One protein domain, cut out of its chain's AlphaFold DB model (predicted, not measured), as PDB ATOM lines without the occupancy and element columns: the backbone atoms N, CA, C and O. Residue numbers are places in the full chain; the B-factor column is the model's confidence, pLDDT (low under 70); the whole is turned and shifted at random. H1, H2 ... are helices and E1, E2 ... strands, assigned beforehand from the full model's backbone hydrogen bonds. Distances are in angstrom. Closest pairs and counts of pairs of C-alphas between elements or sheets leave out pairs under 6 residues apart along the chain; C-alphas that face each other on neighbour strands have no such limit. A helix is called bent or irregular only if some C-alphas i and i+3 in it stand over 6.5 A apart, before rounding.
ATOM      1  N   TYR A   4     228.705 185.087 269.459       87.56
ATOM      2  CA  TYR A   4     229.788 185.200 270.436       87.56
ATOM      3  C   TYR A   4     230.333 183.837 270.887       87.56
ATOM      4  O   TYR A   4     231.546 183.628 270.948       87.56
ATOM      5  N   GLU A   5     229.453 182.883 271.191       90.12
ATOM      6  CA  GLU A   5     229.859 181.520 271.545       90.12
ATOM      7  C   GLU A   5     230.537 180.806 270.366       90.12
ATOM      8  O   GLU A   5     231.549 180.130 270.572       90.12
ATOM      9  N   LEU A   6     230.040 181.019 269.141       90.31
ATOM     10  CA  LEU A   6     230.640 180.501 267.911       90.31
ATOM     11  C   LEU A   6     232.049 181.072 267.706       90.31
ATOM     12  O   LEU A   6     233.001 180.316 267.527       90.31
ATOM     13  N   ALA A   7     232.207 182.391 267.824       90.75
ATOM     14  CA  ALA A   7     233.495 183.076 267.730       90.75
ATOM     15  C   ALA A   7     234.508 182.552 268.770       90.75
ATOM     16  O   ALA A   7     235.660 182.251 268.447       90.75
ATOM     17  N   LYS A   8     234.057 182.321 270.009       92.12
ATOM     18  CA  LYS A   8     234.881 181.732 271.076       92.12
ATOM     19  C   LYS A   8     235.301 180.293 270.773       92.12
ATOM     20  O   LYS A   8     236.435 179.918 271.080       92.12
ATOM     21  N   GLN A   9     234.413 179.484 270.197       91.88
ATOM     22  CA  GLN A   9     234.754 178.135 269.750       91.88
ATOM     23  C   GLN A   9     235.787 178.178 268.616       91.88
ATOM     24  O   GLN A   9     236.822 177.525 268.719       91.88
ATOM     25  N   ILE A  10     235.563 179.011 267.596       91.19
ATOM     26  CA  ILE A  10     236.492 179.217 266.473       91.19
ATOM     27  C   ILE A  10     237.874 179.626 266.967       91.19
ATOM     28  O   ILE A  10     238.887 179.124 266.479       91.19
ATOM     29  N   TYR A  11     237.932 180.522 267.952       92.81
ATOM     30  CA  TYR A  11     239.191 180.929 268.556       92.81
ATOM     31  C   TYR A  11     239.938 179.741 269.172       92.81
ATOM     32  O   TYR A  11     241.106 179.518 268.863       92.81
ATOM     33  N   ARG A  12     239.259 178.927 269.986       92.81
ATOM     34  CA  ARG A  12     239.865 177.737 270.610       92.81
ATOM     35  C   ARG A  12     240.327 176.706 269.580       92.81
ATOM     36  O   ARG A  12     241.393 176.116 269.747       92.81
ATOM     37  N   ASP A  13     239.540 176.506 268.529       91.06
ATOM     38  CA  ASP A  13     239.784 175.457 267.545       91.06
ATOM     39  C   ASP A  13     240.867 175.864 266.531       91.06
ATOM     40  O   ASP A  13     241.767 175.068 266.251       91.06
ATOM     41  N   LEU A  14     240.840 177.100 266.018       92.12
ATOM     42  CA  LEU A  14     241.749 177.546 264.956       92.12
ATOM     43  C   LEU A  14     242.965 178.327 265.435       92.12
ATOM     44  O   LEU A  14     243.996 178.227 264.778       92.12
ATOM     45  N   SER A  15     242.914 179.064 266.550       92.88
ATOM     46  CA  SER A  15     244.057 179.893 266.975       92.88
ATOM     47  C   SER A  15     245.390 179.132 267.080       92.88
ATOM     48  O   SER A  15     246.410 179.739 266.755       92.88
ATOM     49  N   PRO A  16     245.443 177.850 267.501       90.81
ATOM     50  CA  PRO A  16     246.709 177.116 267.572       90.81
ATOM     51  C   PRO A  16     247.317 176.744 266.211       90.81
ATOM     52  O   PRO A  16     248.479 176.357 266.159       90.81
ATOM     53  N   VAL A  17     246.533 176.796 265.129       89.38
ATOM     54  CA  VAL A  17     246.905 176.229 263.821       89.38
ATOM     55  C   VAL A  17     246.859 177.272 262.700       89.38
ATOM     56  O   VAL A  17     247.750 177.302 261.857       89.38
ATOM     57  N   ALA A  18     245.841 178.129 262.704       92.00
ATOM     58  CA  ALA A  18     245.591 179.189 261.732       92.00
ATOM     59  C   ALA A  18     245.150 180.478 262.467       92.00
ATOM     60  O   ALA A  18     243.972 180.858 262.422       92.00
ATOM     61  N   PRO A  19     246.048 181.117 263.243       93.06
ATOM     62  CA  PRO A  19     245.720 182.290 264.053       93.06
ATOM     63  C   PRO A  19     245.177 183.474 263.247       93.06
ATOM     64  O   PRO A  19     244.263 184.148 263.725       93.06
ATOM     65  N   LYS A  20     245.677 183.728 262.030       94.19
ATOM     66  CA  LYS A  20     245.148 184.814 261.193       94.19
ATOM     67  C   LYS A  20     243.745 184.507 260.702       94.19
ATOM     68  O   LYS A  20     242.886 185.377 260.808       94.19
ATOM     69  N   LEU A  21     243.489 183.282 260.233       93.88
ATOM     70  CA  LEU A  21     242.132 182.866 259.871       93.88
ATOM     71  C   LEU A  21     241.182 183.016 261.061       93.88
ATOM     72  O   LEU A  21     240.104 183.586 260.931       93.88
ATOM     73  N   SER A  22     241.606 182.559 262.240       94.50
ATOM     74  CA  SER A  22     240.826 182.692 263.468       94.50
ATOM     75  C   SER A  22     240.470 184.152 263.770       94.50
ATOM     76  O   SER A  22     239.306 184.456 264.038       94.50
ATOM     77  N   ALA A  23     241.437 185.069 263.673       93.75
ATOM     78  CA  ALA A  23     241.207 186.498 263.872       93.75
ATOM     79  C   ALA A  23     240.266 187.091 262.808       93.75
ATOM     80  O   ALA A  23     239.350 187.837 263.153       93.75
ATOM     81  N   ALA A  24     240.437 186.718 261.535       93.81
ATOM     82  CA  ALA A  24     239.581 187.165 260.437       93.81
ATOM     83  C   ALA A  24     238.120 186.738 260.639       93.81
ATOM     84  O   ALA A  24     237.212 187.551 260.474       93.81
ATOM     85  N   LEU A  25     237.893 185.486 261.045       93.44
ATOM     86  CA  LEU A  25     236.553 184.961 261.316       93.44
ATOM     87  C   LEU A  25     235.937 185.604 262.564       93.44
ATOM     88  O   LEU A  25     234.755 185.931 262.561       93.44
ATOM     89  N   ASN A  26     236.723 185.857 263.615       92.44
ATOM     90  CA  ASN A  26     236.236 186.600 264.784       92.44
ATOM     91  C   ASN A  26     235.790 188.017 264.403       92.44
ATOM     92  O   ASN A  26     234.695 188.429 264.775       92.44
ATOM     93  N   ARG A  27     236.591 188.728 263.602       91.00
ATOM     94  CA  ARG A  27     236.229 190.048 263.074       91.00
ATOM     95  C   ARG A  27     234.967 189.985 262.212       91.00
ATOM     96  O   ARG A  27     234.082 190.829 262.354       91.00
ATOM     97  N   ALA A  28     234.863 188.978 261.344       90.88
ATOM     98  CA  ALA A  28     233.681 188.750 260.519       90.88
ATOM     99  C   ALA A  28     232.421 188.598 261.379       90.88
ATOM    100  O   ALA A  28     231.412 189.225 261.086       90.88
ATOM    101  N   LEU A  29     232.488 187.829 262.466       90.38
ATOM    102  CA  LEU A  29     231.331 187.533 263.310       90.38
ATOM    103  C   LEU A  29     230.968 188.663 264.275       90.38
ATOM    104  O   LEU A  29     229.791 188.979 264.423       90.38
ATOM    105  N   ILE A  30     231.958 189.236 264.959       90.50
ATOM    106  CA  ILE A  30     231.737 190.087 266.137       90.50
ATOM    107  C   ILE A  30     231.875 191.570 265.822       90.50
ATOM    108  O   ILE A  30     231.150 192.373 266.398       90.50
ATOM    109  N   ASP A  31     232.756 191.943 264.897       85.19
ATOM    110  CA  ASP A  31     232.993 193.358 264.611       85.19
ATOM    111  C   ASP A  31     232.090 193.846 263.475       85.19
ATOM    112  O   ASP A  31     231.552 194.952 263.531       85.19
ATOM    113  N   ILE A  32     231.898 193.004 262.456       85.56
ATOM    114  CA  ILE A  32     231.208 193.368 261.212       85.56
ATOM    115  C   ILE A  32     229.834 192.699 261.101       85.56
ATOM    116  O   ILE A  32     228.869 193.313 260.644       85.56
ATOM    117  N   GLY A  33     229.770 191.416 261.443       83.56
ATOM    118  CA  GLY A  33     228.637 190.528 261.218       83.56
ATOM    119  C   GLY A  33     227.573 190.584 262.296       83.56
ATOM    120  O   GLY A  33     227.465 191.528 263.068       83.56
ATOM    121  N   GLU A  34     226.781 189.527 262.341       83.00
ATOM    122  CA  GLU A  34     225.551 189.400 263.111       83.00
ATOM    123  C   GLU A  34     225.777 189.387 264.635       83.00
ATOM    124  O   GLU A  34     224.822 189.400 265.409       83.00
ATOM    125  N   GLY A  35     227.026 189.295 265.099       81.25
ATOM    126  CA  GLY A  35     227.404 189.464 266.503       81.25
ATOM    127  C   GLY A  35     227.743 190.907 266.889       81.25
ATOM    128  O   GLY A  35     227.879 191.183 268.080       81.25
ATOM    129  N   SER A  36     227.872 191.815 265.918       82.69
ATOM    130  CA  SER A  36     228.194 193.224 266.145       82.69
ATOM    131  C   SER A  36     226.980 194.016 266.606       82.69
ATOM    132  O   SER A  36     225.887 193.896 266.054       82.69
ATOM    133  N   VAL A  37     227.190 194.920 267.565       82.56
ATOM    134  CA  VAL A  37     226.167 195.890 267.998       82.56
ATOM    135  C   VAL A  37     225.807 196.896 266.901       82.56
ATOM    136  O   VAL A  37     224.769 197.545 266.984       82.56
ATOM    137  N   LEU A  38     226.663 197.032 265.883       79.75
ATOM    138  CA  LEU A  38     226.478 197.953 264.762       79.75
ATOM    139  C   LEU A  38     225.827 197.291 263.540       79.75
ATOM    140  O   LEU A  38     225.543 197.969 262.548       79.75
ATOM    141  N   TYR A  39     225.577 195.980 263.597       78.19
ATOM    142  CA  TYR A  39     224.968 195.242 262.498       78.19
ATOM    143  C   TYR A  39     223.570 195.787 262.174       78.19
ATOM    144  O   TYR A  39     222.680 195.818 263.022       78.19
ATOM    145  N   GLY A  40     223.370 196.211 260.925       75.19
ATOM    146  CA  GLY A  40     222.105 196.762 260.439       75.19
ATOM    147  C   GLY A  40     221.942 198.281 260.563       75.19
ATOM    148  O   GLY A  40     220.898 198.774 260.148       75.19
ATOM    149  N   LEU A  41     222.924 199.021 261.094       72.62
ATOM    150  CA  LEU A  41     222.761 200.454 261.392       72.62
ATOM    151  C   LEU A  41     223.348 201.414 260.340       72.62
ATOM    152  O   LEU A  41     222.743 202.450 260.076       72.62
ATOM    153  N   GLU A  42     224.488 201.099 259.716       69.44
ATOM    154  CA  GLU A  42     225.206 202.028 258.821       69.44
ATOM    155  C   GLU A  42     225.724 201.356 257.544       69.44
ATOM    156  O   GLU A  42     225.923 200.148 257.511       69.44
ATOM    157  N   LYS A  43     225.997 202.137 256.489       65.19
ATOM    158  CA  LYS A  43     226.591 201.636 255.237       65.19
ATOM    159  C   LYS A  43     227.974 201.015 255.497       65.19
ATOM    160  O   LYS A  43     228.848 201.646 256.077       65.19
ATOM    161  N   GLY A  44     228.176 199.791 255.028       65.44
ATOM    162  CA  GLY A  44     229.288 198.892 255.350       65.44
ATOM    163  C   GLY A  44     228.953 197.880 256.457       65.44
ATOM    164  O   GLY A  44     229.514 196.785 256.472       65.44
ATOM    165  N   MET A  45     228.019 198.210 257.352       72.19
ATOM    166  CA  MET A  45     227.557 197.371 258.467       72.19
ATOM    167  C   MET A  45     226.086 196.967 258.319       72.19
ATOM    168  O   MET A  45     225.576 196.194 259.132       72.19
ATOM    169  N   HIS A  46     225.392 197.446 257.285       78.19
ATOM    170  CA  HIS A  46     224.005 197.110 257.037       78.19
ATOM    171  C   HIS A  46     223.923 195.650 256.595       78.19
ATOM    172  O   HIS A  46     224.804 195.123 255.912       78.19
ATOM    173  N   LYS A  47     222.837 194.981 256.976       74.12
ATOM    174  CA  LYS A  47     222.611 193.558 256.682       74.12
ATOM    175  C   LYS A  47     222.617 193.220 255.187       74.12
ATOM    176  O   LYS A  47     222.893 192.087 254.818       74.12
ATOM    177  N   ASP A  48     222.302 194.204 254.348       79.75
ATOM    178  CA  ASP A  48     222.241 194.064 252.891       79.75
ATOM    179  C   ASP A  48     223.557 194.476 252.198       79.75
ATOM    180  O   ASP A  48     223.670 194.361 250.980       79.75
ATOM    181  N   ASP A  49     224.557 194.947 252.953       81.50
ATOM    182  CA  ASP A  49     225.851 195.313 252.385       81.50
ATOM    183  C   ASP A  49     226.687 194.071 252.082       81.50
ATOM    184  O   ASP A  49     226.921 193.223 252.954       81.50
ATOM    185  N   VAL A  50     227.212 194.027 250.857       85.19
ATOM    186  CA  VAL A  50     228.236 193.059 250.471       85.19
ATOM    187  C   VAL A  50     229.562 193.488 251.081       85.19
ATOM    188  O   VAL A  50     230.075 194.569 250.781       85.19
ATOM    189  N   VAL A  51     230.125 192.631 251.927       88.69
ATOM    190  CA  VAL A  51     231.433 192.857 252.548       88.69
ATOM    191  C   VAL A  51     232.376 191.759 252.104       88.69
ATOM    192  O   VAL A  51     232.080 190.584 252.292       88.69
ATOM    193  N   THR A  52     233.529 192.151 251.568       90.25
ATOM    194  CA  THR A  52     234.574 191.216 251.157       90.25
ATOM    195  C   THR A  52     235.914 191.665 251.702       90.25
ATOM    196  O   THR A  52     236.285 192.832 251.565       90.25
ATOM    197  N   PHE A  53     236.670 190.739 252.281       91.56
ATOM    198  CA  PHE A  53     238.067 190.972 252.620       91.56
ATOM    199  C   PHE A  53     238.900 189.704 252.467       91.56
ATOM    200  O   PHE A  53     238.381 188.587 252.443       91.56
ATOM    201  N   HIS A  54     240.206 189.914 252.334       93.19
ATOM    202  CA  HIS A  54     241.167 188.872 252.011       93.19
ATOM    203  C   HIS A  54     242.218 188.792 253.105       93.19
ATOM    204  O   HIS A  54     242.672 189.823 253.599       93.19
ATOM    205  N   GLU A  55     242.627 187.577 253.435       92.69
ATOM    206  CA  GLU A  55     243.725 187.321 254.357       92.69
ATOM    207  C   GLU A  55     244.662 186.255 253.802       92.69
ATOM    208  O   GLU A  55     244.266 185.389 253.022       92.69
ATOM    209  N   THR A  56     245.925 186.314 254.214       93.44
ATOM    210  CA  THR A  56     246.936 185.331 253.810       93.44
ATOM    211  C   THR A  56     247.748 184.875 255.006       93.44
ATOM    212  O   THR A  56     248.229 185.677 255.821       93.44
ATOM    213  N   GLU A  57     247.944 183.566 255.090       94.31
ATOM    214  CA  GLU A  57     248.654 182.929 256.183       94.31
ATOM    215  C   GLU A  57     249.535 181.785 255.698       94.31
ATOM    216  O   GLU A  57     249.129 180.963 254.880       94.31
ATOM    217  N   ILE A  58     250.747 181.715 256.248       93.62
ATOM    218  CA  ILE A  58     251.638 180.575 256.066       93.62
ATOM    219  C   ILE A  58     251.539 179.716 257.322       93.62
ATOM    220  O   ILE A  58     251.886 180.168 258.412       93.62
ATOM    221  N   ILE A  59     251.100 178.472 257.159       91.25
ATOM    222  CA  ILE A  59     250.981 177.500 258.244       91.25
ATOM    223  C   ILE A  59     252.172 176.551 258.190       91.25
ATOM    224  O   ILE A  59     252.458 175.936 257.158       91.25
ATOM    225  N   ASN A  60     252.862 176.417 259.320       88.94
ATOM    226  CA  ASN A  60     253.910 175.424 259.494       88.94
ATOM    227  C   ASN A  60     253.275 174.053 259.760       88.94
ATOM    228  O   ASN A  60     252.546 173.879 260.732       88.94
ATOM    229  N   ILE A  61     253.573 173.082 258.901       87.81
ATOM    230  CA  ILE A  61     253.087 171.699 259.001       87.81
ATOM    231  C   ILE A  61     254.175 170.746 259.526       87.81
ATOM    232  O   ILE A  61     254.027 169.528 259.491       87.81
ATOM    233  N   ALA A  62     255.307 171.265 260.010       82.12
ATOM    234  CA  ALA A  62     256.358 170.441 260.597       82.12
ATOM    235  C   ALA A  62     255.838 169.698 261.840       82.12
ATOM    236  O   ALA A  62     255.520 170.310 262.855       82.12
ATOM    237  N   GLY A  63     255.782 168.367 261.764       77.00
ATOM    238  CA  GLY A  63     255.343 167.522 262.879       77.00
ATOM    239  C   GLY A  63     253.825 167.426 263.055       77.00
ATOM    240  O   GLY A  63     253.382 166.775 263.993       77.00
ATOM    241  N   THR A  64     253.035 168.026 262.159       78.88
ATOM    242  CA  THR A  64     251.569 167.906 262.144       78.88
ATOM    243  C   THR A  64     251.111 167.464 260.762       78.88
ATOM    244  O   THR A  64     251.592 167.970 259.750       78.88
ATOM    245  N   ASP A  65     250.182 166.515 260.702       83.50
ATOM    246  CA  ASP A  65     249.620 166.077 259.430       83.50
ATOM    247  C   ASP A  65     248.831 167.214 258.755       83.50
ATOM    248  O   ASP A  65     247.911 167.803 259.330       83.50
ATOM    249  N   GLN A  66     249.195 167.518 257.508       85.25
ATOM    250  CA  GLN A  66     248.557 168.566 256.717       85.25
ATOM    251  C   GLN A  66     247.060 168.293 256.527       85.25
ATOM    252  O   GLN A  66     246.269 169.237 256.555       85.25
ATOM    253  N   ALA A  67     246.661 167.032 256.327       86.81
ATOM    254  CA  ALA A  67     245.255 166.696 256.123       86.81
ATOM    255  C   ALA A  67     244.430 166.993 257.382       86.81
ATOM    256  O   ALA A  67     243.347 167.566 257.280       86.81
ATOM    257  N   SER A  68     244.983 166.714 258.561       88.31
ATOM    258  CA  SER A  68     244.366 167.031 259.853       88.31
ATOM    259  C   SER A  68     244.136 168.536 260.052       88.31
ATOM    260  O   SER A  68     243.074 168.942 260.523       88.31
ATOM    261  N   ILE A  69     245.090 169.382 259.645       88.00
ATOM    262  CA  ILE A  69     244.936 170.848 259.699       88.00
ATOM    263  C   ILE A  69     243.802 171.312 258.785       88.00
ATOM    264  O   ILE A  69     242.932 172.068 259.213       88.00
ATOM    265  N   ILE A  70     243.799 170.841 257.534       89.69
ATOM    266  CA  ILE A  70     242.767 171.206 256.560       89.69
ATOM    267  C   ILE A  70     241.392 170.726 257.030       89.69
ATOM    268  O   ILE A  70     240.446 171.499 256.975       89.69
ATOM    269  N   ALA A  71     241.284 169.507 257.563       90.38
ATOM    270  CA  ALA A  71     240.031 168.985 258.102       90.38
ATOM    271  C   ALA A  71     239.477 169.871 259.229       90.38
ATOM    272  O   ALA A  71     238.291 170.196 259.221       90.38
ATOM    273  N   LYS A  72     240.339 170.324 260.151       90.75
ATOM    274  CA  LYS A  72     239.938 171.217 261.247       90.75
ATOM    275  C   LYS A  72     239.463 172.580 260.743       90.75
ATOM    276  O   LYS A  72     238.474 173.109 261.243       90.75
ATOM    277  N   ILE A  73     240.150 173.138 259.744       92.12
ATOM    278  CA  ILE A  73     239.731 174.378 259.083       92.12
ATOM    279  C   ILE A  73     238.357 174.186 258.430       92.12
ATOM    280  O   ILE A  73     237.446 174.958 258.714       92.12
ATOM    281  N   THR A  74     238.180 173.132 257.633       91.69
ATOM    282  CA  THR A  74     236.916 172.829 256.946       91.69
ATOM    283  C   THR A  74     235.750 172.644 257.916       91.69
ATOM    284  O   THR A  74     234.675 173.186 257.680       91.69
ATOM    285  N   GLU A  75     235.951 171.931 259.029       91.69
ATOM    286  CA  GLU A  75     234.906 171.742 260.045       91.69
ATOM    287  C   GLU A  75     234.425 173.083 260.619       91.69
ATOM    288  O   GLU A  75     233.230 173.296 260.828       91.69
ATOM    289  N   VAL A  76     235.358 174.002 260.865       91.25
ATOM    290  CA  VAL A  76     235.028 175.339 261.356       91.25
ATOM    291  C   VAL A  76     234.302 176.158 260.291       91.25
ATOM    292  O   VAL A  76     233.317 176.821 260.619       91.25
ATOM    293  N   LEU A  77     234.726 176.076 259.029       90.94
ATOM    294  CA  LEU A  77     234.048 176.776 257.940       90.94
ATOM    295  C   LEU A  77     232.595 176.332 257.784       90.94
ATOM    296  O   LEU A  77     231.713 177.181 257.710       90.94
ATOM    297  N   TRP A  78     232.320 175.027 257.840       91.06
ATOM    298  CA  TRP A  78     230.947 174.515 257.768       91.06
ATOM    299  C   TRP A  78     230.042 175.059 258.873       91.06
ATOM    300  O   TRP A  78     228.864 175.314 258.635       91.06
ATOM    301  N   LYS A  79     230.576 175.267 260.082       90.19
ATOM    302  CA  LYS A  79     229.804 175.869 261.180       90.19
ATOM    303  C   LYS A  79     229.457 177.327 260.892       90.19
ATOM    304  O   LYS A  79     228.353 177.746 261.216       90.19
ATOM    305  N   ILE A  80     230.379 178.076 260.293       90.31
ATOM    306  CA  ILE A  80     230.180 179.489 259.957       90.31
ATOM    307  C   ILE A  80     229.166 179.625 258.825       90.31
ATOM    308  O   ILE A  80     228.171 180.326 258.988       90.31
ATOM    309  N   GLU A  81     229.371 178.907 257.725       90.06
ATOM    310  CA  GLU A  81     228.496 178.978 256.549       90.06
ATOM    311  C   GLU A  81     227.091 178.431 256.836       90.06
ATOM    312  O   GLU A  81     226.110 178.892 256.267       90.06
ATOM    313  N   GLY A  82     226.964 177.473 257.760       88.56
ATOM    314  CA  GLY A  82     225.667 176.933 258.169       88.56
ATOM    315  C   GLY A  82     224.888 177.796 259.169       88.56
ATOM    316  O   GLY A  82     223.724 177.498 259.431       88.56
ATOM    317  N   GLN A  83     225.510 178.813 259.777       87.19
ATOM    318  CA  GLN A  83     224.901 179.606 260.859       87.19
ATOM    319  C   GLN A  83     224.897 181.115 260.602       87.19
ATOM    320  O   GLN A  83     224.259 181.847 261.357       87.19
ATOM    321  N   THR A  84     225.598 181.589 259.571       88.56
ATOM    322  CA  THR A  84     225.804 183.017 259.298       88.56
ATOM    323  C   THR A  84     225.739 183.301 257.803       88.56
ATOM    324  O   THR A  84     225.826 182.383 256.994       88.56
ATOM    325  N   SER A  85     225.636 184.573 257.420       89.56
ATOM    326  CA  SER A  85     225.675 184.996 256.013       89.56
ATOM    327  C   SER A  85     227.098 185.091 255.438       89.56
ATOM    328  O   SER A  85     227.301 185.696 254.383       89.56
ATOM    329  N   TRP A  86     228.101 184.555 256.141       92.25
ATOM    330  CA  TRP A  86     229.490 184.552 255.698       92.25
ATOM    331  C   TRP A  86     229.834 183.278 254.936       92.25
ATOM    332  O   TRP A  86     229.651 182.176 255.442       92.25
ATOM    333  N   LYS A  87     230.439 183.457 253.764       92.62
ATOM    334  CA  LYS A  87     231.150 182.437 252.995       92.62
ATOM    335  C   LYS A  87     232.647 182.622 253.103       92.62
ATOM    336  O   LYS A  87     233.135 183.755 253.132       92.62
ATOM    337  N   VAL A  88     233.375 181.510 253.102       92.81
ATOM    338  CA  VAL A  88     234.837 181.525 253.172       92.81
ATOM    339  C   VAL A  88     235.422 180.668 252.060       92.81
ATOM    340  O   VAL A  88     235.304 179.448 252.053       92.81
ATOM    341  N   ILE A  89     236.117 181.315 251.130       92.38
ATOM    342  CA  ILE A  89     236.859 180.636 250.065       92.38
ATOM    343  C   ILE A  89     238.310 180.491 250.516       92.38
ATOM    344  O   ILE A  89     238.912 181.465 250.975       92.38
ATOM    345  N   ILE A  90     238.869 179.288 250.376       92.19
ATOM    346  CA  ILE A  90     240.271 179.004 250.694       92.19
ATOM    347  C   ILE A  90     241.006 178.536 249.444       92.19
ATOM    348  O   ILE A  90     240.746 177.445 248.939       92.19
ATOM    349  N   ASP A  91     242.007 179.307 249.027       92.25
ATOM    350  CA  ASP A  91     242.986 178.869 248.041       92.25
ATOM    351  C   ASP A  91     244.250 178.379 248.745       92.25
ATOM    352  O   ASP A  91     244.943 179.126 249.440       92.25
ATOM    353  N   LYS A  92     244.578 177.103 248.537       91.31
ATOM    354  CA  LYS A  92     245.811 176.498 249.043       91.31
ATOM    355  C   LYS A  92     246.921 176.610 248.006       91.31
ATOM    356  O   LYS A  92     246.783 176.122 246.886       91.31
ATOM    357  N   ARG A  93     248.068 177.144 248.416       90.19
ATOM    358  CA  ARG A  93     249.301 177.191 247.625       90.19
ATOM    359  C   ARG A  93     250.448 176.474 248.346       90.19
ATOM    360  O   ARG A  93     250.417 176.320 249.573       90.19
ATOM    361  N   PRO A  94     251.458 175.980 247.605       86.19
ATOM    362  CA  PRO A  94     252.694 175.510 248.218       86.19
ATOM    363  C   PRO A  94     253.308 176.637 249.050       86.19
ATOM    364  O   PRO A  94     253.433 177.756 248.561       86.19
ATOM    365  N   GLY A  95     253.681 176.351 250.298       86.44
ATOM    366  CA  GLY A  95     254.407 177.321 251.109       86.44
ATOM    367  C   GLY A  95     255.858 177.490 250.637       86.44
ATOM    368  O   GLY A  95     256.334 176.735 249.783       86.44
ATOM    369  N   PRO A  96     256.610 178.432 251.233       86.38
ATOM    370  CA  PRO A  96     258.007 178.696 250.872       86.38
ATOM    371  C   PRO A  96     258.939 177.488 251.069       86.38
ATOM    372  O   PRO A  96     260.043 177.456 250.531       86.38
ATOM    373  N   ASN A  97     258.526 176.485 251.848       87.12
ATOM    374  CA  ASN A  97     259.264 175.240 252.033       87.12
ATOM    375  C   ASN A  97     258.330 174.018 252.121       87.12
ATOM    376  O   ASN A  97     257.134 174.144 252.379       87.12
ATOM    377  N   LYS A  98     258.904 172.810 251.991       83.62
ATOM    378  CA  LYS A  98     258.180 171.519 252.056       83.62
ATOM    379  C   LYS A  98     257.452 171.249 253.383       83.62
ATOM    380  O   LYS A  98     256.696 170.290 253.467       83.62
ATOM    381  N   LYS A  99     257.706 172.049 254.420       88.69
ATOM    382  CA  LYS A  99     257.087 171.957 255.748       88.69
ATOM    383  C   LYS A  99     256.113 173.109 256.002       88.69
ATOM    384  O   LYS A  99     255.778 173.387 257.146       88.69
ATOM    385  N   SER A 100     255.659 173.783 254.952       91.56
ATOM    386  CA  SER A 100     254.728 174.898 255.062       91.56
ATOM    387  C   SER A 100     253.698 174.866 253.947       91.56
ATOM    388  O   SER A 100     253.964 174.386 252.843       91.56
ATOM    389  N   ILE A 101     252.529 175.412 254.241       92.25
ATOM    390  CA  ILE A 101     251.482 175.681 253.262       92.25
ATOM    391  C   ILE A 101     251.119 177.151 253.355       92.25
ATOM    392  O   ILE A 101     251.163 177.722 254.440       92.25
ATOM    393  N   GLU A 102     250.774 177.756 252.231       94.00
ATOM    394  CA  GLU A 102     250.225 179.104 252.207       94.00
ATOM    395  C   GLU A 102     248.738 179.007 251.884       94.00
ATOM    396  O   GLU A 102     248.344 178.323 250.936       94.00
ATOM    397  N   LEU A 103     247.913 179.644 252.702       94.06
ATOM    398  CA  LEU A 103     246.472 179.700 252.530       94.06
ATOM    399  C   LEU A 103     246.058 181.151 252.302       94.06
ATOM    400  O   LEU A 103     246.439 182.047 253.058       94.06
ATOM    401  N   PHE A 104     245.267 181.361 251.256       93.88
ATOM    402  CA  PHE A 104     244.606 182.623 250.963       93.88
ATOM    403  C   PHE A 104     243.129 182.458 251.276       93.88
ATOM    404  O   PHE A 104     242.480 181.546 250.767       93.88
ATOM    405  N   TYR A 105     242.613 183.334 252.121       93.62
ATOM    406  CA  TYR A 105     241.237 183.321 252.578       93.62
ATOM    407  C   TYR A 105     240.507 184.504 251.964       93.62
ATOM    408  O   TYR A 105     240.992 185.631 252.036       93.62
ATOM    409  N   THR A 106     239.326 184.258 251.411       94.44
ATOM    410  CA  THR A 106     238.396 185.312 251.003       94.44
ATOM    411  C   THR A 106     237.120 185.147 251.806       94.44
ATOM    412  O   THR A 106     236.430 184.140 251.660       94.44
ATOM    413  N   LEU A 107     236.827 186.119 252.667       93.94
ATOM    414  CA  LEU A 107     235.610 186.149 253.467       93.94
ATOM    415  C   LEU A 107     234.619 187.078 252.781       93.94
ATOM    416  O   LEU A 107     234.950 188.229 252.497       93.94
ATOM    417  N   ILE A 108     233.422 186.567 252.510       92.31
ATOM    418  CA  ILE A 108     232.368 187.275 251.787       92.31
ATOM    419  C   ILE A 108     231.099 187.199 252.619       92.31
ATOM    420  O   ILE A 108     230.631 186.104 252.914       92.31
ATOM    421  N   ARG A 109     230.516 188.345 252.959       90.44
ATOM    422  CA  ARG A 109     229.153 188.422 253.480       90.44
ATOM    423  C   ARG A 109     228.233 188.886 252.370       90.44
ATOM    424  O   ARG A 109     228.415 189.990 251.857       90.44
ATOM    425  N   SER A 110     227.241 188.078 252.019       82.19
ATOM    426  CA  SER A 110     226.158 188.498 251.131       82.19
ATOM    427  C   SER A 110     224.848 187.824 251.523       82.19
ATOM    428  O   SER A 110     224.829 186.770 252.148       82.19
TER     429      SER A 110
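Overview. This is residues 4 to 110 of the 113 residues of an uncharacterized protein of Desulfobacteraceae bacterium (UniProt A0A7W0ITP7). A twisted wall of three long antiparallel strands has two helices, H2 and H3, over one face and its other face bare; both helices run along the strands. The first helix, H1, packs on H2 and H3 on their side away from the sheet, and the long link of residues 33 to 50 lies at one end of the length. The printed part has 107 residues, with three named helices and three named strands in the order H1 H2 E1 H3 E2 E3, and the sheet's order is E1 E3 E2. The class is mixed, helices and strands; the whole is compact, with a radius of gyration of the C-alphas of 14.3 A, but elongated, spanning 46 by 24 by 18 A.

Arrangement. H1, residues 4 to 14, and H2, residues 19 to 32, form a helical hairpin: they touch, closest at the C-alphas of Ala 7 and Asn 26, 5.3 A apart, and run opposite ways at a shallow tilt of 10 degrees. H1 also touches H3, residues 66 to 81, which meets it with residues 72 to 76 alone; the closest C-alphas are those of Ile 10 and Val 76, 6.6 A apart. H2 and H3 are near each other. The sheet holds E1, residues 51 to 60, E2, residues 86 to 94, and E3, residues 100 to 109. H1 is not on the sheet. H2 and H3 are on the same face, making two layers, helices on one face of a sheet. H2 has a height over the sheet of 9.5 A and lies over E3, along it at 3 degrees on the local plane; 10 of its 14 C-alphas fall on E3, and it only just misses E1 and E2, with 2 on each. H3, at a height over the sheet of 9.0 A, lies only just over E2, with 3 of its 16 C-alphas on that strand, along it at 9 degrees on the local plane. E1 and E3 are antiparallel, with N 55 and O 105 2.9 A apart, within hydrogen-bond range. E2 and E3 form a hairpin, with N 89 and O 106 2.9 A apart, also within range. E1, H3 and E2 form a split strand-helix-strand unit, two strands running the same way with E3 between them in the sheet, and its crossover is right-handed. In H1 and H3 every O i to N i+4 pair is within hydrogen-bond range; in H2, 9 of 10 are.

Along the chain. H1 begins at C-alpha 4, (229.788, 185.200, 270.436), and is 15.2 A long from first to last C-alpha. H2 is 18.5 A long; it is neither bent nor irregular, but only just, with C-alphas 29 and 32 6.2 A apart. E1 is 29.3 A long, H3 22.6 A and E2 26.0 A. E3 is 29.0 A long and ends at C-alpha 109, (229.153, 188.422, 253.480).

Size, cuts and confidence. The two C-alphas farthest apart, those of Leu 41 and Lys 98, are 46.7 A apart. The printed part has no cut. The link from H2 to E1 is long, and the other links are tight. The mean pLDDT of the printed part is 88.1, and residues 42 to 44 are under 70.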